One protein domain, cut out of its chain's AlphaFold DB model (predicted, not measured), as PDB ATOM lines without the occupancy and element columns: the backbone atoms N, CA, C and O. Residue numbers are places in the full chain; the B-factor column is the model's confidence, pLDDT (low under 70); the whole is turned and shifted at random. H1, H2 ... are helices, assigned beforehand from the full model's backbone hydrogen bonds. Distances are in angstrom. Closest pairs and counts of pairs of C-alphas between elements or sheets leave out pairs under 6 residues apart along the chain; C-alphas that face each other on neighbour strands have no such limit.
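Overview. This is residues 12 to 56 of the 396 residues of an uncharacterized protein of Muricauda sp. TMED12 (UniProt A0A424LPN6). One long helix, H3, makes the base of a thin, stretched and open shape with short helices on one side of it: before H3, short H1 and H2 fold back over its first part, with H1 over residues 28 to 32, and after H3, short H4 turns off at a corner and leads to H5, which sticks out with residues 50 to 56. There is no packed core; the contacts are few. The printed part has 45 residues with five named helices, H1 to H5 in order, and no named strand; its class is all helix. It is only just loose, close to extended, with a radius of gyration of the C-alphas of 13.9 A and spans of 45 by 16 by 8 A.

Arrangement. H1, residues 12 to 15, touches H3, residues 25 to 38, with the C-alphas of Val 12 and Lys 32 closest at 7.0 A; of H3, residues 28 to 32 alone take part. H2, residues 18 to 23, is close to H1 but not clearly touching, the closest C-alphas being those of Glu 13 and Leu 21, 7.3 A apart. H2 is also close to H3 but not clearly touching, with the C-alphas of Leu 21 and Ile 28 closest at 7.3 A. H2 and H3 run opposite ways at a steep tilt of 68 degrees, only just short of about perpendicular. H4, residues 44 to 49, and H3 touch only at the corner by their link, through residues 35 to 38 of H3; the closest C-alphas, of Met 38 and Gly 45, are 4.9 A apart. Their lines are only just about perpendicular, at 73 degrees. H5, residues 51 to 55, is close to H4 but not clearly touching, with the C-alphas of Tyr 47 and His 54 closest at 7.7 A. H5 is apart from H1, H2 and H3. In H2, H3, H4 and H5 every O i to N i+4 pair is within hydrogen-bond range; H1 is too short for such a pair, and its one O i to N i+3 pair is within range.

Along the chain. H1 begins at C-alpha 12, (142.467, 142.889, 123.245), and is 5.4 A long. H2 measures 8.8 A. H3, the longest helix, runs 20.3 A from C-alpha 25 at (135.078, 133.594, 120.697) to C-alpha 38 at (151.842, 142.210, 113.269). H4 measures 8.7 A. H5 measures 6.3 A and ends at C-alpha 55, (165.584, 156.627, 115.020).

Size, cuts and confidence. The two C-alphas farthest apart, of Asp 23 and Asp 56, are 45.0 A apart. Residues 22 to 27, of which 25 to 27 belong to H3, stand free, as do residues 50 to 56, of which 51 to 55 belong to H5; the body without them spans 34 by 15 by 8 A. The four links are tight, and the printed part has no cut. The mean pLDDT of the printed part is 85.7, and no printed residue is under 70.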
ATOM      1  N   VAL A  12     143.662 143.072 124.096       84.69
ATOM      2  CA  VAL A  12     142.467 142.889 123.245       84.69
ATOM      3  C   VAL A  12     141.191 142.654 124.055       84.69
ATOM      4  O   VAL A  12     140.157 143.245 123.759       84.69
ATOM      5  N   GLU A  13     141.262 141.833 125.102       83.69
ATOM      6  CA  GLU A  13     140.097 141.489 125.932       83.69
ATOM      7  C   GLU A  13     139.581 142.666 126.765       83.69
ATOM      8  O   GLU A  13     138.417 142.680 127.133       83.69
ATOM      9  N   THR A  14     140.423 143.666 127.031       85.88
ATOM     10  CA  THR A  14     140.042 144.866 127.796       85.88
ATOM     11  C   THR A  14     139.488 145.994 126.926       85.88
ATOM     12  O   THR A  14     138.866 146.916 127.442       85.88
ATOM     13  N   VAL A  15     139.731 145.944 125.612       86.12
ATOM     14  CA  VAL A  15     139.321 146.987 124.655       86.12
ATOM     15  C   VAL A  15     138.005 146.631 123.968       86.12
ATOM     16  O   VAL A  15     137.233 147.518 123.602       86.12
ATOM     17  N   LEU A  16     137.748 145.339 123.761       84.94
ATOM     18  CA  LEU A  16     136.512 144.870 123.146       84.94
ATOM     19  C   LEU A  16     135.343 144.950 124.135       84.94
ATOM     20  O   LEU A  16     135.503 144.723 125.328       84.94
ATOM     21  N   ALA A  17     134.151 145.257 123.623       87.69
ATOM     22  CA  ALA A  17     132.942 145.323 124.436       87.69
ATOM     23  C   ALA A  17     132.505 143.930 124.926       87.69
ATOM     24  O   ALA A  17     132.595 142.954 124.179       87.69
ATOM     25  N   ASP A  18     131.927 143.863 126.129       84.00
ATOM     26  CA  ASP A  18     131.554 142.607 126.804       84.00
ATOM     27  C   ASP A  18     130.660 141.678 125.963       84.00
ATOM     28  O   ASP A  18     130.822 140.459 125.994       84.00
ATOM     29  N   HIS A  19     129.748 142.234 125.155       87.75
ATOM     30  CA  HIS A  19     128.892 141.435 124.267       87.75
ATOM     31  C   HIS A  19     129.693 140.709 123.173       87.75
ATOM     32  O   HIS A  19     129.389 139.572 122.824       87.75
ATOM     33  N   VAL A  20     130.765 141.327 122.662       83.06
ATOM     34  CA  VAL A  20     131.652 140.709 121.665       83.06
ATOM     35  C   VAL A  20     132.469 139.584 122.300       83.06
ATOM     36  O   VAL A  20     132.723 138.569 121.650       83.06
ATOM     37  N   LEU A  21     132.842 139.751 123.575       81.06
ATOM     38  CA  LEU A  21     133.572 138.743 124.343       81.06
ATOM     39  C   LEU A  21     132.739 137.475 124.573       81.06
ATOM     40  O   LEU A  21     133.282 136.373 124.506       81.06
ATOM     41  N   ALA A  22     131.433 137.626 124.815       85.31
ATOM     42  CA  ALA A  22     130.523 136.510 125.067       85.31
ATOM     43  C   ALA A  22     130.091 135.780 123.782       85.31
ATOM     44  O   ALA A  22     130.092 134.549 123.745       85.31
ATOM     45  N   ASP A  23     129.750 136.529 122.729       90.75
ATOM     46  CA  ASP A  23     129.063 135.967 121.561       90.75
ATOM     47  C   ASP A  23     130.020 135.475 120.457       90.75
ATOM     48  O   ASP A  23     129.647 134.619 119.649       90.75
ATOM     49  N   PHE A  24     131.266 135.974 120.403       89.31
ATOM     50  CA  PHE A  24     132.174 135.740 119.266       89.31
ATOM     51  C   PHE A  24     133.598 135.280 119.651       89.31
ATOM     52  O   PHE A  24     134.584 135.947 119.318       89.31
ATOM     53  N   PRO A  25     133.769 134.080 120.242       86.44
ATOM     54  CA  PRO A  25     135.078 133.594 120.697       86.44
ATOM     55  C   PRO A  25     136.114 133.429 119.568       86.44
ATOM     56  O   PRO A  25     137.297 133.715 119.753       86.44
ATOM     57  N   ASN A  26     135.687 133.028 118.366       88.31
ATOM     58  CA  ASN A  26     136.596 132.822 117.229       88.31
ATOM     59  C   ASN A  26     137.227 134.129 116.724       88.31
ATOM     60  O   ASN A  26     138.384 134.133 116.305       88.31
ATOM     61  N   ILE A  27     136.488 135.243 116.780       87.31
ATOM     62  CA  ILE A  27     136.985 136.559 116.350       87.31
ATOM     63  C   ILE A  27     138.067 137.061 117.308       87.31
ATOM     64  O   ILE A  27     139.044 137.662 116.866       87.31
ATOM     65  N   ILE A  28     137.943 136.762 118.604       86.56
ATOM     66  CA  ILE A  28     138.945 137.122 119.617       86.56
ATOM     67  C   ILE A  28     140.255 136.381 119.346       86.56
ATOM     68  O   ILE A  28     141.316 137.002 119.298       86.56
ATOM     69  N   VAL A  29     140.183 135.063 119.122       89.50
ATOM     70  CA  VAL A  29     141.360 134.245 118.790       89.50
ATOM     71  C   VAL A  29     142.017 134.749 117.507       89.50
ATOM     72  O   VAL A  29     143.228 134.965 117.489       89.50
ATOM     73  N   PHE A  30     141.225 135.018 116.466       91.00
ATOM     74  CA  PHE A  30     141.725 135.594 115.218       91.00
ATOM     75  C   PHE A  30     142.423 136.941 115.437       91.00
ATOM     76  O   PHE A  30     143.544 137.135 114.975       91.00
ATOM     77  N   THR A  31     141.797 137.857 116.178       88.31
ATOM     78  CA  THR A  31     142.347 139.195 116.448       88.31
ATOM     79  C   THR A  31     143.661 139.104 117.223       88.31
ATOM     80  O   THR A  31     144.623 139.794 116.889       88.31
ATOM     81  N   LYS A  32     143.751 138.203 118.211       88.75
ATOM     82  CA  LYS A  32     144.996 137.948 118.948       88.75
ATOM     83  C   LYS A  32     146.099 137.406 118.041       88.75
ATOM     84  O   LYS A  32     147.224 137.889 118.118       88.75
ATOM     85  N   GLU A  33     145.802 136.425 117.191       90.19
ATOM     86  CA  GLU A  33     146.792 135.862 116.263       90.19
ATOM     87  C   GLU A  33     147.226 136.869 115.189       90.19
ATOM     88  O   GLU A  33     148.407 136.929 114.846       90.19
ATOM     89  N   LEU A  34     146.312 137.721 114.715       89.31
ATOM     90  CA  LEU A  34     146.633 138.815 113.802       89.31
ATOM     91  C   LEU A  34     147.585 139.826 114.454       89.31
ATOM     92  O   LEU A  34     148.598 140.177 113.854       89.31
ATOM     93  N   LEU A  35     147.310 140.262 115.687       87.94
ATOM     94  CA  LEU A  35     148.196 141.183 116.407       87.94
ATOM     95  C   LEU A  35     149.556 140.549 116.696       87.94
ATOM     96  O   LEU A  35     150.576 141.177 116.432       87.94
ATOM     97  N   LYS A  36     149.595 139.277 117.115       87.88
ATOM     98  CA  LYS A  36     150.857 138.533 117.252       87.88
ATOM     99  C   LYS A  36     151.634 138.477 115.941       87.88
ATOM    100  O   LYS A  36     152.856 138.566 115.959       87.88
ATOM    101  N   TYR A  37     150.958 138.304 114.804       88.56
ATOM    102  CA  TYR A  37     151.604 138.361 113.496       88.56
ATOM    103  C   TYR A  37     152.171 139.759 113.221       88.56
ATOM    104  O   TYR A  37     153.331 139.861 112.838       88.56
ATOM    105  N   MET A  38     151.405 140.823 113.474       86.56
ATOM    106  CA  MET A  38     151.842 142.210 113.269       86.56
ATOM    107  C   MET A  38     152.973 142.652 114.213       86.56
ATOM    108  O   MET A  38     153.728 143.557 113.869       86.56
ATOM    109  N   GLU A  39     153.093 142.036 115.387       84.69
ATOM    110  CA  GLU A  39     154.155 142.276 116.375       84.69
ATOM    111  C   GLU A  39     155.452 141.507 116.070       84.69
ATOM    112  O   GLU A  39     156.488 141.775 116.682       84.69
ATOM    113  N   LYS A  40     155.442 140.558 115.119       83.50
ATOM    114  CA  LYS A  40     156.668 139.866 114.690       83.50
ATOM    115  C   LYS A  40     157.649 140.836 114.029       83.50
ATOM    116  O   LYS A  40     157.265 141.848 113.447       83.50
ATOM    117  N   GLN A  41     158.933 140.475 114.070       76.88
ATOM    118  CA  GLN A  41     160.003 141.224 113.405       76.88
ATOM    119  C   GLN A  41     159.657 141.509 111.932       76.88
ATOM    120  O   GLN A  41     159.108 140.649 111.237       76.88
ATOM    121  N   ASN A  42     159.998 142.716 111.474       78.62
ATOM    122  CA  ASN A  42     159.743 143.240 110.123       78.62
ATOM    123  C   ASN A  42     158.263 143.437 109.748       78.62
ATOM    124  O   ASN A  42     157.931 143.548 108.567       78.62
ATOM    125  N   GLN A  43     157.364 143.489 110.731       85.81
ATOM    126  CA  GLN A  43     155.959 143.845 110.533       85.81
ATOM    127  C   GLN A  43     155.650 145.225 111.122       85.81
ATOM    128  O   GLN A  43     156.420 145.790 111.900       85.81
ATOM    129  N   SER A  44     154.506 145.792 110.740       83.31
ATOM    130  CA  SER A  44     154.138 147.166 111.099       83.31
ATOM    131  C   SER A  44     154.036 147.398 112.608       83.31
ATOM    132  O   SER A  44     154.447 148.451 113.082       83.31
ATOM    133  N   GLY A  45     153.514 146.431 113.371       84.00
ATOM    134  CA  GLY A  45     153.380 146.548 114.827       84.00
ATOM    135  C   GLY A  45     154.736 146.587 115.529       84.00
ATOM    136  O   GLY A  45     154.943 147.412 116.413       84.00
ATOM    137  N   PHE A  46     155.685 145.767 115.068       83.31
ATOM    138  CA  PHE A  46     157.067 145.810 115.541       83.31
ATOM    139  C   PHE A  46     157.691 147.191 115.318       83.31
ATOM    140  O   PHE A  46     158.114 147.813 116.285       83.31
ATOM    141  N   TYR A  47     157.657 147.719 114.088       84.25
ATOM    142  CA  TYR A  47     158.264 149.020 113.769       84.25
ATOM    143  C   TYR A  47     157.658 150.196 114.544       84.25
ATOM    144  O   TYR A  47     158.375 151.138 114.880       84.25
ATOM    145  N   LEU A  48     156.351 150.158 114.827       84.62
ATOM    146  CA  LEU A  48     155.694 151.174 115.652       84.62
ATOM    147  C   LEU A  48     156.192 151.125 117.102       84.62
ATOM    148  O   LEU A  48     156.442 152.172 117.697       84.62
ATOM    149  N   ASN A  49     156.392 149.921 117.640       83.44
ATOM    150  CA  ASN A  49     156.864 149.717 119.008       83.44
ATOM    151  C   ASN A  49     158.362 150.009 119.176       83.44
ATOM    152  O   ASN A  49     158.782 150.479 120.230       83.44
ATOM    153  N   SER A  50     159.170 149.772 118.144       83.19
ATOM    154  CA  SER A  50     160.616 150.022 118.137       83.19
ATOM    155  C   SER A  50     161.006 151.321 117.424       83.19
ATOM    156  O   SER A  50     162.176 151.510 117.091       83.19
ATOM    157  N   ILE A  51     160.064 152.250 117.209       85.50
ATOM    158  CA  ILE A  51     160.329 153.500 116.480       85.50
ATOM    159  C   ILE A  51     161.459 154.318 117.112       85.50
ATOM    160  O   ILE A  51     162.249 154.925 116.394       85.50
ATOM    161  N   ASP A  52     161.569 154.306 118.440       85.31
ATOM    162  CA  ASP A  52     162.638 155.004 119.156       85.31
ATOM    163  C   ASP A  52     164.012 154.390 118.845       85.31
ATOM    164  O   ASP A  52     164.966 155.091 118.516       85.31
ATOM    165  N   GLN A  53     164.090 153.057 118.804       85.19
ATOM    166  CA  GLN A  53     165.318 152.346 118.445       85.19
ATOM    167  C   GLN A  53     165.683 152.533 116.970       85.19
ATOM    168  O   GLN A  53     166.860 152.598 116.628       85.19
ATOM    169  N   HIS A  54     164.688 152.639 116.089       83.94
ATOM    170  CA  HIS A  54     164.903 152.847 114.658       83.94
ATOM    171  C   HIS A  54     165.234 154.294 114.278       83.94
ATOM    172  O   HIS A  54     165.684 154.528 113.158       83.94
ATOM    173  N   ARG A  55     165.062 155.259 115.193       83.75
ATOM    174  CA  ARG A  55     165.584 156.627 115.020       83.75
ATOM    175  C   ARG A  55     167.103 156.686 115.147       83.75
ATOM    176  O   ARG A  55     167.716 157.561 114.538       83.75
ATOM    177  N   ASP A  56     167.703 155.781 115.918       87.88
ATOM    178  CA  ASP A  56     169.154 155.667 116.042       87.88
ATOM    179  C   ASP A  56     169.729 154.799 114.913       87.88
ATOM    180  O   ASP A  56     169.400 153.620 114.756       87.88
TER     181      ASP A  56